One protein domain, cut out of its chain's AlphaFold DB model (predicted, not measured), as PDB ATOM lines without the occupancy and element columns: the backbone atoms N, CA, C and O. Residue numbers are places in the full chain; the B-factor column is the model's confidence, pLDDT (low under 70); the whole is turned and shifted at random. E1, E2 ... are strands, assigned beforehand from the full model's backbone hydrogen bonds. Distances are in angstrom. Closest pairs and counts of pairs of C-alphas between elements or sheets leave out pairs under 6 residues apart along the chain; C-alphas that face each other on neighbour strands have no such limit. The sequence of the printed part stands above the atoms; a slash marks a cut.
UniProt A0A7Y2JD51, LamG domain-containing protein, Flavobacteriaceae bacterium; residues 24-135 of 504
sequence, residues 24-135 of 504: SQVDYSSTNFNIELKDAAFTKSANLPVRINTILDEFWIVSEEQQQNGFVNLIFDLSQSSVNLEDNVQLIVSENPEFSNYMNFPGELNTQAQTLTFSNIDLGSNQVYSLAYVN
ATOM      1  N   SER A  24     153.425 -31.469 156.171       46.16
ATOM      2  CA  SER A  24     153.580 -30.109 155.656       46.16
ATOM      3  C   SER A  24     152.317 -29.320 155.998       46.16
ATOM      4  O   SER A  24     151.217 -29.729 155.621       46.16
ATOM      5  N   GLN A  25     152.459 -28.211 156.722       46.25
ATOM      6  CA  GLN A  25     151.366 -27.264 156.949       46.25
ATOM      7  C   GLN A  25     151.211 -26.404 155.690       46.25
ATOM      8  O   GLN A  25     152.167 -25.739 155.290       46.25
ATOM      9  N   VAL A  26     150.038 -26.453 155.056       47.91
ATOM     10  CA  VAL A  26     149.748 -25.707 153.824       47.91
ATOM     11  C   VAL A  26     148.833 -24.526 154.161       47.91
ATOM     12  O   VAL A  26     147.739 -24.720 154.680       47.91
ATOM     13  N   ASP A  27     149.303 -23.305 153.897       42.97
ATOM     14  CA  ASP A  27     148.575 -22.042 154.100       42.97
ATOM     15  C   ASP A  27     148.494 -21.312 152.738       42.97
ATOM     16  O   ASP A  27     149.526 -20.925 152.177       42.97
ATOM     17  N   TYR A  28     147.294 -21.183 152.154       48.25
ATOM     18  CA  TYR A  28     147.037 -21.014 150.702       48.25
ATOM     19  C   TYR A  28     147.190 -19.591 150.120       48.25
ATOM     20  O   TYR A  28     146.493 -19.200 149.182       48.25
ATOM     21  N   SER A  29     148.131 -18.784 150.610       44.66
ATOM     22  CA  SER A  29     148.357 -17.428 150.071       44.66
ATOM     23  C   SER A  29     149.493 -17.365 149.040       44.66
ATOM     24  O   SER A  29     150.549 -16.820 149.328       44.66
ATOM     25  N   SER A  30     149.309 -17.907 147.823       46.72
ATOM     26  CA  SER A  30     150.342 -17.902 146.753       46.72
ATOM     27  C   SER A  30     151.751 -18.199 147.298       46.72
ATOM     28  O   SER A  30     152.690 -17.414 147.148       46.72
ATOM     29  N   THR A  31     151.851 -19.272 148.071       58.12
ATOM     30  CA  THR A  31     153.014 -19.621 148.878       58.12
ATOM     31  C   THR A  31     153.839 -20.663 148.133       58.12
ATOM     32  O   THR A  31     153.334 -21.698 147.703       58.12
ATOM     33  N   ASN A  32     155.128 -20.375 147.959       61.69
ATOM     34  CA  ASN A  32     156.092 -21.370 147.503       61.69
ATOM     35  C   ASN A  32     156.543 -22.183 148.719       61.69
ATOM     36  O   ASN A  32     157.053 -21.608 149.685       61.69
ATOM     37  N   PHE A  33     156.391 -23.503 148.659       70.06
ATOM     38  CA  PHE A  33     156.906 -24.408 149.682       70.06
ATOM     39  C   PHE A  33     158.217 -25.015 149.200       70.06
ATOM     40  O   PHE A  33     158.238 -25.755 148.222       70.06
ATOM     41  N   ASN A  34     159.308 -24.690 149.893       72.25
ATOM     42  CA  ASN A  34     160.619 -25.269 149.621       72.25
ATOM     43  C   ASN A  34     160.821 -26.499 150.508       72.25
ATOM     44  O   ASN A  34     160.766 -26.392 151.734       72.25
ATOM     45  N   ILE A  35     161.061 -27.648 149.884       77.12
ATOM     46  CA  ILE A  35     161.273 -28.933 150.545       77.12
ATOM     47  C   ILE A  35     162.700 -29.382 150.231       77.12
ATOM     48  O   ILE A  35     163.035 -29.654 149.080       77.12
ATOM     49  N   GLU A  36     163.553 -29.446 151.252       74.62
ATOM     50  CA  GLU A  36     164.910 -29.984 151.112       74.62
ATOM     51  C   GLU A  36     164.873 -31.518 151.151       74.62
ATOM     52  O   GLU A  36     164.457 -32.097 152.156       74.62
ATOM     53  N   LEU A  37     165.363 -32.181 150.098       71.38
ATOM     54  CA  LEU A  37     165.505 -33.641 150.063       71.38
ATOM     55  C   LEU A  37     166.877 -34.067 150.603       71.38
ATOM     56  O   LEU A  37     167.805 -34.350 149.842       71.38
ATOM     57  N   LYS A  38     167.024 -34.094 151.932       66.00
ATOM     58  CA  LYS A  38     168.229 -34.622 152.595       66.00
ATOM     59  C   LYS A  38     168.103 -36.125 152.797       66.00
ATOM     60  O   LYS A  38     167.125 -36.570 153.376       66.00
ATOM     61  N   ASP A  39     169.104 -36.879 152.343       63.00
ATOM     62  CA  ASP A  39     169.195 -38.341 152.492       63.00
ATOM     63  C   ASP A  39     168.028 -39.146 151.872       63.00
ATOM     64  O   ASP A  39     167.939 -40.354 152.089       63.00
ATOM     65  N   ALA A  40     167.165 -38.508 151.071       66.12
ATOM     66  CA  ALA A  40     166.002 -39.146 150.462       66.12
ATOM     67  C   ALA A  40     166.417 -40.127 149.352       66.12
ATOM     68  O   ALA A  40     167.248 -39.799 148.493       66.12
ATOM     69  N   ALA A  41     165.822 -41.322 149.347       69.62
ATOM     70  CA  ALA A  41     166.164 -42.383 148.411       69.62
ATOM     71  C   ALA A  41     164.931 -42.890 147.659       69.62
ATOM     72  O   ALA A  41     163.861 -43.134 148.204       69.62
ATOM     73  N   PHE A  42     165.090 -43.121 146.361       74.88
ATOM     74  CA  PHE A  42     164.047 -43.768 145.578       74.88
ATOM     75  C   PHE A  42     164.049 -45.274 145.855       74.88
ATOM     76  O   PHE A  42     165.058 -45.957 145.669       74.88
ATOM     77  N   THR A  43     162.907 -45.801 146.290       72.94
ATOM     78  CA  THR A  43     162.733 -47.220 146.602       72.94
ATOM     79  C   THR A  43     161.984 -47.958 145.508       72.94
ATOM     80  O   THR A  43     160.961 -47.520 144.974       72.94
ATOM     81  N   LYS A  44     162.503 -49.145 145.187       69.19
ATOM     82  CA  LYS A  44     161.849 -50.119 144.320       69.19
ATOM     83  C   LYS A  44     161.233 -51.202 145.203       69.19
ATOM     84  O   LYS A  44     161.956 -51.980 145.821       69.19
ATOM     85  N   SER A  45     159.907 -51.230 145.285       68.19
ATOM     86  CA  SER A  45     159.137 -52.223 146.045       68.19
ATOM     87  C   SER A  45     158.472 -53.231 145.103       68.19
ATOM     88  O   SER A  45     158.255 -52.945 143.927       68.19
ATOM     89  N   ALA A  46     158.135 -54.420 145.611       64.00
ATOM     90  CA  ALA A  46     157.317 -55.389 144.875       64.00
ATOM     91  C   ALA A  46     155.847 -54.941 144.743       64.00
ATOM     92  O   ALA A  46     155.156 -55.391 143.836       64.00
ATOM     93  N   ASN A  47     155.395 -54.041 145.623       79.38
ATOM     94  CA  ASN A  47     154.020 -53.547 145.692       79.38
ATOM     95  C   ASN A  47     153.988 -52.044 145.399       79.38
ATOM     96  O   ASN A  47     153.632 -51.248 146.262       79.38
ATOM     97  N   LEU A  48     154.451 -51.645 144.216       88.38
ATOM     98  CA  LEU A  48     154.318 -50.257 143.781       88.38
ATOM     99  C   LEU A  48     152.912 -50.000 143.223       88.38
ATOM    100  O   LEU A  48     152.301 -50.921 142.668       88.38
ATOM    101  N   PRO A  49     152.412 -48.757 143.321       92.00
ATOM    102  CA  PRO A  49     151.173 -48.367 142.667       92.00
ATOM    103  C   PRO A  49     151.232 -48.627 141.160       92.00
ATOM    104  O   PRO A  49     152.302 -48.662 140.541       92.00
ATOM    105  N   VAL A  50     150.062 -48.806 140.547       93.12
ATOM    106  CA  VAL A  50     149.959 -49.101 139.114       93.12
ATOM    107  C   VAL A  50     150.701 -48.035 138.299       93.12
ATOM    108  O   VAL A  50     150.541 -46.837 138.519       93.12
ATOM    109  N   ARG A  51     151.522 -48.488 137.343       93.00
ATOM    110  CA  ARG A  51     152.323 -47.632 136.448       93.00
ATOM    111  C   ARG A  51     153.345 -46.733 137.171       93.00
ATOM    112  O   ARG A  51     153.791 -45.751 136.590       93.00
ATOM    113  N   ILE A  52     153.804 -47.121 138.364       92.38
ATOM    114  CA  ILE A  52     154.978 -46.535 139.030       92.38
ATOM    115  C   ILE A  52     156.161 -47.507 138.973       92.38
ATOM    116  O   ILE A  52     156.032 -48.677 139.332       92.38
ATOM    117  N   ASN A  53     157.331 -47.020 138.550       87.62
ATOM    118  CA  ASN A  53     158.572 -47.804 138.545       87.62
ATOM    119  C   ASN A  53     159.316 -47.741 139.868       87.62
ATOM    120  O   ASN A  53     159.947 -48.715 140.292       87.62
ATOM    121  N   THR A  54     159.346 -46.558 140.470       88.44
ATOM    122  CA  THR A  54     160.090 -46.266 141.693       88.44
ATOM    123  C   THR A  54     159.479 -45.017 142.320       88.44
ATOM    124  O   THR A  54     159.114 -44.087 141.601       88.44
ATOM    125  N   ILE A  55     159.351 -45.001 143.641       88.94
ATOM    126  CA  ILE A  55     158.771 -43.902 144.422       88.94
ATOM    127  C   ILE A  55     159.787 -43.454 145.471       88.94
ATOM    128  O   ILE A  55     160.613 -44.261 145.908       88.94
ATOM    129  N   LEU A  56     159.762 -42.184 145.853       86.56
ATOM    130  CA  LEU A  56     160.527 -41.698 146.991       86.56
ATOM    131  C   LEU A  56     160.101 -42.456 148.260       86.56
ATOM    132  O   LEU A  56     158.922 -42.736 148.462       86.56
ATOM    133  N   ASP A  57     161.061 -42.820 149.107       79.69
ATOM    134  CA  ASP A  57     160.797 -43.470 150.398       79.69
ATOM    135  C   ASP A  57     160.091 -42.571 151.421       79.69
ATOM    136  O   ASP A  57     159.594 -43.054 152.443       79.69
ATOM    137  N   GLU A  58     160.001 -41.281 151.119       79.94
ATOM    138  CA  GLU A  58     159.261 -40.289 151.876       79.94
ATOM    139  C   GLU A  58     157.997 -39.832 151.136       79.94
ATOM    140  O   GLU A  58     157.945 -39.709 149.910       79.94
ATOM    141  N   PHE A  59     156.960 -39.540 151.913       85.94
ATOM    142  CA  PHE A  59     155.763 -38.854 151.453       85.94
ATOM    143  C   PHE A  59     155.310 -37.861 152.519       85.94
ATOM    144  O   PHE A  59     155.635 -37.985 153.705       85.94
ATOM    145  N   TRP A  60     154.531 -36.882 152.085       88.12
ATOM    146  CA  TRP A  60     154.015 -35.821 152.933       88.12
ATOM    147  C   TRP A  60     152.503 -35.910 153.011       88.12
ATOM    148  O   TRP A  60     151.849 -36.330 152.061       88.12
ATOM    149  N   ILE A  61     151.959 -35.502 154.156       86.06
ATOM    150  CA  ILE A  61     150.517 -35.375 154.373       86.06
ATOM    151  C   ILE A  61     150.174 -33.889 154.418       86.06
ATOM    152  O   ILE A  61     150.801 -33.125 155.164       86.06
ATOM    153  N   VAL A  62     149.156 -33.505 153.656       84.00
ATOM    154  CA  VAL A  62     148.589 -32.160 153.638       84.00
ATOM    155  C   VAL A  62     147.770 -31.947 154.906       84.00
ATOM    156  O   VAL A  62     146.835 -32.695 155.196       84.00
ATOM    157  N   SER A  63     148.122 -30.919 155.676       80.38
ATOM    158  CA  SER A  63     147.371 -30.496 156.856       80.38
ATOM    159  C   SER A  63     146.875 -29.070 156.659       80.38
ATOM    160  O   SER A  63     147.681 -28.143 156.573       80.38
ATOM    161  N   GLU A  64     145.555 -28.906 156.660       70.94
ATOM    162  CA  GLU A  64     144.881 -27.608 156.586       70.94
ATOM    163  C   GLU A  64     144.301 -27.246 157.956       70.94
ATOM    164  O   GLU A  64     143.526 -28.011 158.531       70.94
ATOM    165  N   GLU A  65     144.671 -26.083 158.497       62.41
ATOM    166  CA  GLU A  65     144.107 -25.586 159.764       62.41
ATOM    167  C   GLU A  65     142.770 -24.852 159.571       62.41
ATOM    168  O   GLU A  65     141.981 -24.734 160.510       62.41
ATOM    169  N   GLN A  66     142.489 -24.379 158.353       61.59
ATOM    170  CA  GLN A  66     141.221 -23.771 157.957       61.59
ATOM    171  C   GLN A  66     140.874 -24.198 156.533       61.59
ATOM    172  O   GLN A  66     141.763 -24.287 155.693       61.59
ATOM    173  N   GLN A  67     139.586 -24.424 156.264       57.62
ATOM    174  CA  GLN A  67     139.093 -24.792 154.938       57.62
ATOM    175  C   GLN A  67     139.288 -23.596 153.991       57.62
ATOM    176  O   GLN A  67     138.509 -22.640 154.009       57.62
ATOM    177  N   GLN A  68     140.379 -23.614 153.231       58.94
ATOM    178  CA  GLN A  68     140.752 -22.570 152.286       58.94
ATOM    179  C   GLN A  68     140.906 -23.198 150.905       58.94
ATOM    180  O   GLN A  68     141.533 -24.237 150.764       58.94
ATOM    181  N   ASN A  69     140.347 -22.550 149.885       62.75
ATOM    182  CA  ASN A  69     140.535 -22.966 148.499       62.75
ATOM    183  C   ASN A  69     141.737 -22.220 147.916       62.75
ATOM    184  O   ASN A  69     141.774 -20.988 147.975       62.75
ATOM    185  N   GLY A  70     142.677 -22.934 147.299       69.38
ATOM    186  CA  GLY A  70     143.805 -22.320 146.610       69.38
ATOM    187  C   GLY A  70     144.710 -23.337 145.927       69.38
ATOM    188  O   GLY A  70     144.560 -24.537 146.103       69.38
ATOM    189  N   PHE A  71     145.663 -22.830 145.151       81.31
ATOM    190  CA  PHE A  71     146.707 -23.641 144.533       81.31
ATOM    191  C   PHE A  71     148.056 -23.356 145.195       81.31
ATOM    192  O   PHE A  71     148.302 -22.229 145.641       81.31
ATOM    193  N   VAL A  72     148.944 -24.350 145.213       84.19
ATOM    194  CA  VAL A  72     150.307 -24.220 145.747       84.19
ATOM    195  C   VAL A  72     151.372 -24.483 144.696       84.19
ATOM    196  O   VAL A  72     151.150 -25.208 143.724       84.19
ATOM    197  N   ASN A  73     152.557 -23.921 144.941       86.38
ATOM    198  CA  ASN A  73     153.772 -24.306 144.242       86.38
ATOM    199  C   ASN A  73     154.659 -25.111 145.195       86.38
ATOM    200  O   ASN A  73     155.039 -24.619 146.263       86.38
ATOM    201  N   LEU A  74     155.009 -26.329 144.797       88.56
ATOM    202  CA  LEU A  74     155.937 -27.191 145.523       88.56
ATOM    203  C   LEU A  74     157.293 -27.146 144.827       88.56
ATOM    204  O   LEU A  74     157.389 -27.432 143.635       88.56
ATOM    205  N   ILE A  75     158.337 -26.788 145.567       88.62
ATOM    206  CA  ILE A  75     159.705 -26.701 145.063       88.62
ATOM    207  C   ILE A  75     160.554 -27.676 145.867       88.62
ATOM    208  O   ILE A  75     160.741 -27.508 147.071       88.62
ATOM    209  N   PHE A  76     161.081 -28.689 145.195       85.56
ATOM    210  CA  PHE A  76     161.992 -29.654 145.792       85.56
ATOM    211  C   PHE A  76     163.426 -29.227 145.502       85.56
ATOM    212  O   PHE A  76     163.812 -29.134 144.337       85.56
ATOM    213  N   ASP A  77     164.199 -28.949 146.551       84.94
ATOM    214  CA  ASP A  77     165.638 -28.696 146.464       84.94
ATOM    215  C   ASP A  77     166.380 -30.034 146.472       84.94
ATOM    216  O   ASP A  77     166.296 -30.827 147.416       84.94
ATOM    217  N   LEU A  78     167.095 -30.277 145.378       80.06
ATOM    218  CA  LEU A  78     167.764 -31.529 145.055       80.06
ATOM    219  C   LEU A  78     169.278 -31.421 145.239       80.06
ATOM    220  O   LEU A  78     169.987 -32.395 144.983       80.06
ATOM    221  N   SER A  79     169.781 -30.273 145.703       78.44
ATOM    222  CA  SER A  79     171.214 -29.973 145.782       78.44
ATOM    223  C   SER A  79     172.001 -30.861 146.743       78.44
ATOM    224  O   SER A  79     173.220 -30.989 146.623       78.44
ATOM    225  N   GLN A  80     171.308 -31.494 147.689       74.38
ATOM    226  CA  GLN A  80     171.864 -32.468 148.632       74.38
ATOM    227  C   GLN A  80     171.400 -33.905 148.344       74.38
ATOM    228  O   GLN A  80     171.709 -34.812 149.114       74.38
ATOM    229  N   SER A  81     170.659 -34.123 147.255       70.94
ATOM    230  CA  SER A  81     170.090 -35.424 146.912       70.94
ATOM    231  C   SER A  81     171.007 -36.204 145.962       70.94
ATOM    232  O   SER A  81     171.703 -35.627 145.126       70.94
ATOM    233  N   SER A  82     170.984 -37.537 146.042       65.88
ATOM    234  CA  SER A  82     171.629 -38.419 145.056       65.88
ATOM    235  C   SER A  82     170.708 -38.771 143.879       65.88
ATOM    236  O   SER A  82     170.943 -39.763 143.188       65.88
ATOM    237  N   VAL A  83     169.616 -38.024 143.695       64.94
ATOM    238  CA  VAL A  83     168.569 -38.313 142.709       64.94
ATOM    239  C   VAL A  83     169.077 -37.964 141.310       64.94
ATOM    240  O   VAL A  83     169.478 -36.830 141.053       64.94
ATOM    241  N   ASN A  84     169.059 -38.937 140.397       65.44
ATOM    242  CA  ASN A  84     169.370 -38.700 138.991       65.44
ATOM    243  C   ASN A  84     168.113 -38.199 138.261       65.44
ATOM    244  O   ASN A  84     167.130 -38.922 138.184       65.44
ATOM    245  N   LEU A  85     168.134 -36.972 137.744       62.66
ATOM    246  CA  LEU A  85     166.947 -36.268 137.234       62.66
ATOM    247  C   LEU A  85     166.768 -36.369 135.715       62.66
ATOM    248  O   LEU A  85     166.024 -35.586 135.133       62.66
ATOM    249  N   GLU A  86     167.467 -37.299 135.063       56.88
ATOM    250  CA  GLU A  86     167.328 -37.504 133.616       56.88
ATOM    251  C   GLU A  86     166.016 -38.212 133.228       56.88
ATOM    252  O   GLU A  86     165.614 -38.140 132.070       56.88
ATOM    253  N   ASP A  87     165.310 -38.821 134.188       60.38
ATOM    254  CA  ASP A  87     164.073 -39.568 133.949       60.38
ATOM    255  C   ASP A  87     162.832 -38.862 134.536       60.38
ATOM    256  O   ASP A  87     162.928 -38.079 135.477       60.38
ATOM    257  N   ASN A  88     161.661 -39.163 133.960       75.06
ATOM    258  CA  ASN A  88     160.316 -38.591 134.165       75.06
ATOM    259  C   ASN A  88     159.799 -38.614 135.631       75.06
ATOM    260  O   ASN A  88     158.831 -39.312 135.947       75.06
ATOM    261  N   VAL A  89     160.453 -37.880 136.540       87.50
ATOM    262  CA  VAL A  89     159.999 -37.685 137.924       87.50
ATOM    263  C   VAL A  89     158.783 -36.771 137.925       87.50
ATOM    264  O   VAL A  89     158.837 -35.633 137.459       87.50
ATOM    265  N   GLN A  90     157.696 -37.260 138.504       93.12
ATOM    266  CA  GLN A  90     156.455 -36.518 138.655       93.12
ATOM    267  C   GLN A  90     156.027 -36.480 140.117       93.12
ATOM    268  O   GLN A  90     156.347 -37.376 140.904       93.12
ATOM    269  N   LEU A  91     155.288 -35.433 140.473       93.81
ATOM    270  CA  LEU A  91     154.589 -35.356 141.743       93.81
ATOM    271  C   LEU A  91     153.368 -36.257 141.644       93.81
ATOM    272  O   LEU A  91     152.552 -36.076 140.746       93.81
ATOM    273  N   ILE A  92     153.228 -37.197 142.566       95.50
ATOM    274  CA  ILE A  92     152.017 -38.000 142.708       95.50
ATOM    275  C   ILE A  92     151.231 -37.506 143.916       95.50
ATOM    276  O   ILE A  92     151.821 -37.226 144.956       95.50
ATOM    277  N   VAL A  93     149.912 -37.408 143.782       95.12
ATOM    278  CA  VAL A  93     148.984 -36.976 144.835       95.12
ATOM    279  C   VAL A  93     147.867 -38.008 144.954       95.12
ATOM    280  O   VAL A  93     147.361 -38.491 143.943       95.12
ATOM    281  N   SER A  94     147.487 -38.388 146.170       95.50
ATOM    282  CA  SER A  94     146.433 -39.377 146.415       95.50
ATOM    283  C   SER A  94     145.696 -39.108 147.726       95.50
ATOM    284  O   SER A  94     146.195 -38.423 148.612       95.50
ATOM    285  N   GLU A  95     144.520 -39.709 147.872       93.44
ATOM    286  CA  GLU A  95     143.720 -39.700 149.104       93.44
ATOM    287  C   GLU A  95     144.217 -40.712 150.153       93.44
ATOM    288  O   GLU A  95     143.664 -40.823 151.246       93.44
ATOM    289  N   ASN A  96     145.219 -41.533 149.819       91.88
ATOM    290  CA  ASN A  96     145.689 -42.618 150.677       91.88
ATOM    291  C   ASN A  96     147.195 -42.880 150.515       91.88
ATOM    292  O   ASN A  96     147.721 -42.744 149.411       91.88
ATOM    293  N   PRO A  97     147.886 -43.325 151.583       89.44
ATOM    294  CA  PRO A  97     149.338 -43.542 151.585       89.44
ATOM    295  C   PRO A  97     149.813 -44.680 150.669       89.44
ATOM    296  O   PRO A  97     150.992 -44.735 150.337       89.44
ATOM    297  N   GLU A  98     148.914 -45.563 150.225       90.75
ATOM    298  CA  GLU A  98     149.220 -46.595 149.223       90.75
ATOM    299  C   GLU A  98     149.221 -46.035 147.792       90.75
ATOM    300  O   GLU A  98     149.467 -46.771 146.839       90.75
ATOM    301  N   PHE A  99     148.907 -44.744 147.625       93.94
ATOM    302  CA  PHE A  99     148.789 -44.062 146.341       93.94
ATOM    303  C   PHE A  99     147.864 -44.796 145.362       93.94
ATOM    304  O   PHE A  99     148.084 -44.786 144.154       93.94
ATOM    305  N   SER A 100     146.802 -45.442 145.850       93.12
ATOM    306  CA  SER A 100     145.777 -45.971 144.947       93.12
ATOM    307  C   SER A 100     145.049 -44.814 144.258       93.12
ATOM    308  O   SER A 100     144.775 -43.784 144.882       93.12
ATOM    309  N   ASN A 101     144.779 -44.974 142.959       95.50
ATOM    310  CA  ASN A 101     144.131 -43.969 142.113       95.50
ATOM    311  C   ASN A 101     144.803 -42.586 142.174       95.50
ATOM    312  O   ASN A 101     144.117 -41.574 142.140       95.50
ATOM    313  N   TYR A 102     146.131 -42.518 142.308       96.12
ATOM    314  CA  TYR A 102     146.852 -41.243 142.367       96.12
ATOM    315  C   TYR A 102     146.626 -40.378 141.114       96.12
ATOM    316  O   TYR A 102     146.367 -40.893 140.030       96.12
ATOM    317  N   MET A 103     146.756 -39.066 141.253       95.56
ATOM    318  CA  MET A 103     146.970 -38.144 140.140       95.56
ATOM    319  C   MET A 103     148.463 -37.834 140.059       95.56
ATOM    320  O   MET A 103     149.120 -37.758 141.097       95.56
ATOM    321  N   ASN A 104     149.019 -37.667 138.859       94.94
ATOM    322  CA  ASN A 104     150.416 -37.271 138.686       94.94
ATOM    323  C   ASN A 104     150.561 -35.980 137.885       94.94
ATOM    324  O   ASN A 104     149.811 -35.727 136.944       94.94
ATOM    325  N   PHE A 105     151.549 -35.179 138.275       93.12
ATOM    326  CA  PHE A 105     151.803 -33.852 137.736       93.12
ATOM    327  C   PHE A 105     153.257 -33.749 137.266       93.12
ATOM    328  O   PHE A 105     154.167 -34.060 138.043       93.12
ATOM    329  N   PRO A 106     153.502 -33.308 136.020       90.56
ATOM    330  CA  PRO A 106     154.852 -33.048 135.543       90.56
ATOM    331  C   PRO A 106     155.461 -31.841 136.268       90.56
ATOM    332  O   PRO A 106     154.758 -30.890 136.611       90.56
ATOM    333  N   GLY A 107     156.773 -31.892 136.505       88.75
ATOM    334  CA  GLY A 107     157.526 -30.816 137.150       88.75
ATOM    335  C   GLY A 107     158.498 -30.132 136.196       88.75
ATOM    336  O   GLY A 107     158.961 -30.722 135.220       88.75
ATOM    337  N   GLU A 108     158.844 -28.886 136.501       90.00
ATOM    338  CA  GLU A 108     159.855 -28.109 135.787       90.00
ATOM    339  C   GLU A 108     161.209 -28.224 136.493       90.00
ATOM    340  O   GLU A 108     161.380 -27.771 137.629       90.00
ATOM    341  N   LEU A 109     162.187 -28.838 135.821       88.44
ATOM    342  CA  LEU A 109     163.543 -28.995 136.342       88.44
ATOM    343  C   LEU A 109     164.403 -27.760 136.039       88.44
ATOM    344  O   LEU A 109     164.666 -27.430 134.883       88.44
ATOM    345  N   ASN A 110     164.947 -27.137 137.083       88.19
ATOM    346  CA  ASN A 110     166.019 -26.154 136.969       88.19
ATOM    347  C   ASN A 110     167.361 -26.813 137.305       88.19
ATOM    348  O   ASN A 110     167.705 -27.006 138.470       88.19
ATOM    349  N   THR A 111     168.149 -27.121 136.276       85.31
ATOM    350  CA  THR A 111     169.447 -27.799 136.422       85.31
ATOM    351  C   THR A 111     170.519 -26.941 137.100       85.31
ATOM    352  O   THR A 111     171.423 -27.490 137.724       85.31
ATOM    353  N   GLN A 112     170.430 -25.609 137.012       85.94
ATOM    354  CA  GLN A 112     171.395 -24.696 137.636       85.94
ATOM    355  C   GLN A 112     171.142 -24.544 139.135       85.94
ATOM    356  O   GLN A 112     172.084 -24.563 139.922       85.94
ATOM    357  N   ALA A 113     169.873 -24.381 139.515       84.06
ATOM    358  CA  ALA A 113     169.458 -24.278 140.911       84.06
ATOM    359  C   ALA A 113     169.310 -25.649 141.587       84.06
ATOM    360  O   ALA A 113     169.200 -25.700 142.804       84.06
ATOM    361  N   GLN A 114     169.311 -26.737 140.806       84.94
ATOM    362  CA  GLN A 114     169.021 -28.098 141.263       84.94
ATOM    363  C   GLN A 114     167.662 -28.179 141.969       84.94
ATOM    364  O   GLN A 114     167.540 -28.767 143.038       84.94
ATOM    365  N   THR A 115     166.632 -27.579 141.369       86.25
ATOM    366  CA  THR A 115     165.268 -27.579 141.917       86.25
ATOM    367  C   THR A 115     164.275 -28.183 140.938       86.25
ATOM    368  O   THR A 115     164.362 -27.912 139.740       86.25
ATOM    369  N   LEU A 116     163.300 -28.932 141.447       88.75
ATOM    370  CA  LEU A 116     162.142 -29.407 140.688       88.75
ATOM    371  C   LEU A 116     160.881 -28.711 141.200       88.75
ATOM    372  O   LEU A 116     160.556 -28.817 142.383       88.75
ATOM    373  N   THR A 117     160.193 -27.996 140.314       90.12
ATOM    374  CA  THR A 117     159.037 -27.165 140.666       90.12
ATOM    375  C   THR A 117     157.749 -27.745 140.094       90.12
ATOM    376  O   THR A 117     157.661 -28.003 138.897       90.12
ATOM    377  N   PHE A 118     156.727 -27.876 140.933       90.94
ATOM    378  CA  PHE A 118     155.363 -28.220 140.544       90.94
ATOM    379  C   PHE A 118     154.463 -27.035 140.855       90.94
ATOM    380  O   PHE A 118     154.358 -26.629 142.013       90.94
ATOM    381  N   SER A 119     153.846 -26.468 139.824       88.94
ATOM    382  CA  SER A 119     153.073 -25.234 139.940       88.94
ATOM    383  C   SER A 119     151.576 -25.503 139.879       88.94
ATOM    384  O   SER A 119     151.134 -26.409 139.177       88.94
ATOM    385  N   ASN A 120     150.796 -24.651 140.545       85.62
ATOM    386  CA  ASN A 120     149.330 -24.675 140.522       85.62
ATOM    387  C   ASN A 120     148.708 -26.020 140.949       85.62
ATOM    388  O   ASN A 120     147.735 -26.475 140.347       85.62
ATOM    389  N   ILE A 121     149.260 -26.659 141.979       87.31
ATOM    390  CA  ILE A 121     148.730 -27.928 142.487       87.31
ATOM    391  C   ILE A 121     147.575 -27.640 143.451       87.31
ATOM    392  O   ILE A 121     147.740 -26.870 144.398       87.31
ATOM    393  N   ASP A 122     146.411 -28.237 143.186       85.25
ATOM    394  CA  ASP A 122     145.264 -28.260 144.104       85.25
ATOM    395  C   ASP A 122     145.485 -29.429 145.070       85.25
ATOM    396  O   ASP A 122     145.538 -30.584 144.640       85.25
ATOM    397  N   LEU A 123     145.706 -29.124 146.347       85.19
ATOM    398  CA  LEU A 123     145.902 -30.122 147.392       85.19
ATOM    399  C   LEU A 123     144.718 -30.054 148.354       85.19
ATOM    400  O   LEU A 123     144.349 -28.998 148.841       85.19
ATOM    401  N   GLY A 124     144.107 -31.192 148.633       81.88
ATOM    402  CA  GLY A 124     143.045 -31.316 149.620       81.88
ATOM    403  C   GLY A 124     143.590 -31.668 151.002       81.88
ATOM    404  O   GLY A 124     144.606 -32.352 151.143       81.88
ATOM    405  N   SER A 125     142.867 -31.265 152.046       82.75
ATOM    406  CA  SER A 125     143.128 -31.709 153.418       82.75
ATOM    407  C   SER A 125     143.233 -33.238 153.523       82.75
ATOM    408  O   SER A 125     142.346 -33.962 153.077       82.75
ATOM    409  N   ASN A 126     144.287 -33.728 154.186       85.06
ATOM    410  CA  ASN A 126     144.646 -35.144 154.356       85.06
ATOM    411  C   ASN A 126     145.114 -35.888 153.098       85.06
ATOM    412  O   ASN A 126     145.446 -37.070 153.215       85.06
ATOM    413  N   GLN A 127     145.217 -35.231 151.941       90.44
ATOM    414  CA  GLN A 127     145.880 -35.846 150.797       90.44
ATOM    415  C   GLN A 127     147.351 -36.118 151.109       90.44
ATOM    416  O   GLN A 127     147.999 -35.420 151.897       90.44
ATOM    417  N   VAL A 128     147.881 -37.151 150.470       91.31
ATOM    418  CA  VAL A 128     149.300 -37.482 150.488       91.31
ATOM    419  C   VAL A 128     149.934 -37.144 149.156       91.31
ATOM    420  O   VAL A 128     149.312 -37.309 148.108       91.31
ATOM    421  N   TYR A 129     151.193 -36.720 149.186       92.94
ATOM    422  CA  TYR A 129     151.973 -36.534 147.971       92.94
ATOM    423  C   TYR A 129     153.407 -37.032 148.121       92.94
ATOM    424  O   TYR A 129     153.950 -37.096 149.224       92.94
ATOM    425  N   SER A 130     154.013 -37.417 147.001       91.88
ATOM    426  CA  SER A 130     155.405 -37.867 146.914       91.88
ATOM    427  C   SER A 130     155.946 -37.657 145.494       91.88
ATOM    428  O   SER A 130     155.222 -37.204 144.608       91.88
ATOM    429  N   LEU A 131     157.218 -37.983 145.268       91.06
ATOM    430  CA  LEU A 131     157.840 -37.994 143.947       91.06
ATOM    431  C   LEU A 131     157.973 -39.431 143.446       91.06
ATOM    432  O   LEU A 131     158.397 -40.320 144.184       91.06
ATOM    433  N   ALA A 132     157.654 -39.665 142.177       91.75
ATOM    434  CA  ALA A 132     157.765 -40.985 141.571       91.75
ATOM    435  C   ALA A 132     158.217 -40.926 140.114       91.75
ATOM    436  O   ALA A 132     157.882 -39.999 139.380       91.75
ATOM    437  N   TYR A 133     158.923 -41.971 139.685       90.44
ATOM    438  CA  TYR A 133     159.139 -42.254 138.271       90.44
ATOM    439  C   TYR A 133     157.910 -42.974 137.732       90.44
ATOM    440  O   TYR A 133     157.662 -44.145 138.054       90.44
ATOM    441  N   VAL A 134     157.138 -42.257 136.925       92.06
ATOM    442  CA  VAL A 134     155.915 -42.781 136.321       92.06
ATOM    443  C   VAL A 134     156.216 -43.437 134.978       92.06
ATOM    444  O   VAL A 134     157.080 -42.995 134.221       92.06
ATOM    445  N   ASN A 135     155.499 -44.515 134.679       91.44
ATOM    446  CA  ASN A 135     155.553 -45.150 133.371       91.44
ATOM    447  C   ASN A 135     154.743 -44.351 132.361       91.44
ATOM    448  O   ASN A 135     153.592 -44.009 132.629       91.44
TER     449      ASN A 135
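AT A GLANCE: This is residues 24 to 135 of the 504 residues of the protein "LamG domain-containing protein" of Flavobacteriaceae bacterium (UniProt A0A7Y2JD51). Two twisted sheets lie face to face as a sandwich, their strands crossed at 53 degrees: a branched antiparallel sheet of E2, E3, E5, E6 and E9, and a mixed sheet in the order E1, E4, E8, E7. E6 runs on into E7 across a break of 1 residue, at 40 degrees, passing from one sheet to the other. The printed part has 112 residues, no named helix and nine named strands, E1 to E9 along the chain; the class is all strand, though under half of the residues, 47, are in named strands. The whole is compact, with a radius of gyration of the C-alphas of 13.5 A and spans of 36 by 34 by 22 A.

HOW THE PARTS SIT: Start at E9, residues 128 to 134, in the strongly twisted branched sheet. On one side of it you find E2, residues 52 to 56, with N 53 and O 133 2.9 A apart, and E3, residues 60 to 63, with N 60 and O 129 at 2.9 A. On the other side is E5, residues 89 to 94, with N 90 and O 132 at 2.9 A. E5 forms a hairpin with E6, residues 103 to 106; look at N 93 and O 103, 2.8 A. In the second sheet, E4, residues 72 to 77, is antiparallel to E8, residues 115 to 121, with N 74 and O 118 at 2.9 A. The edge strands are E1, residues 32 to 36, parallel to E4, with N 35 and O 75 at 2.8 A, and E7, residues 108 to 110, in a hairpin with E8, with N 108 and O 117 at 2.8 A. Between the sheets, the closest C-alphas of E6 and E8, those of Pro 106 and Phe 118, are 7.0 A apart.

IN THESE COORDINATES: Find C-alpha 32 at (156.092, -21.370, 147.503), where E1 begins. E8 is 16.6 A long, E5 16.1 A and E4 16.0 A. E9 runs 16.5 A from C-alpha 128 to C-alpha 134 at (155.915, -42.781, 136.321).

THE WHOLE: The farthest C-alphas, of Ser 29 and Ala 46, are 39.3 A apart. The printed part has no cut; the links E1 to E2 and E4 to E5 are long. Mean pLDDT of the printed part is 79.7, with residues 24 to 32, 38 to 41, 44 to 46, 65 to 70 and 82 to 87 under 70.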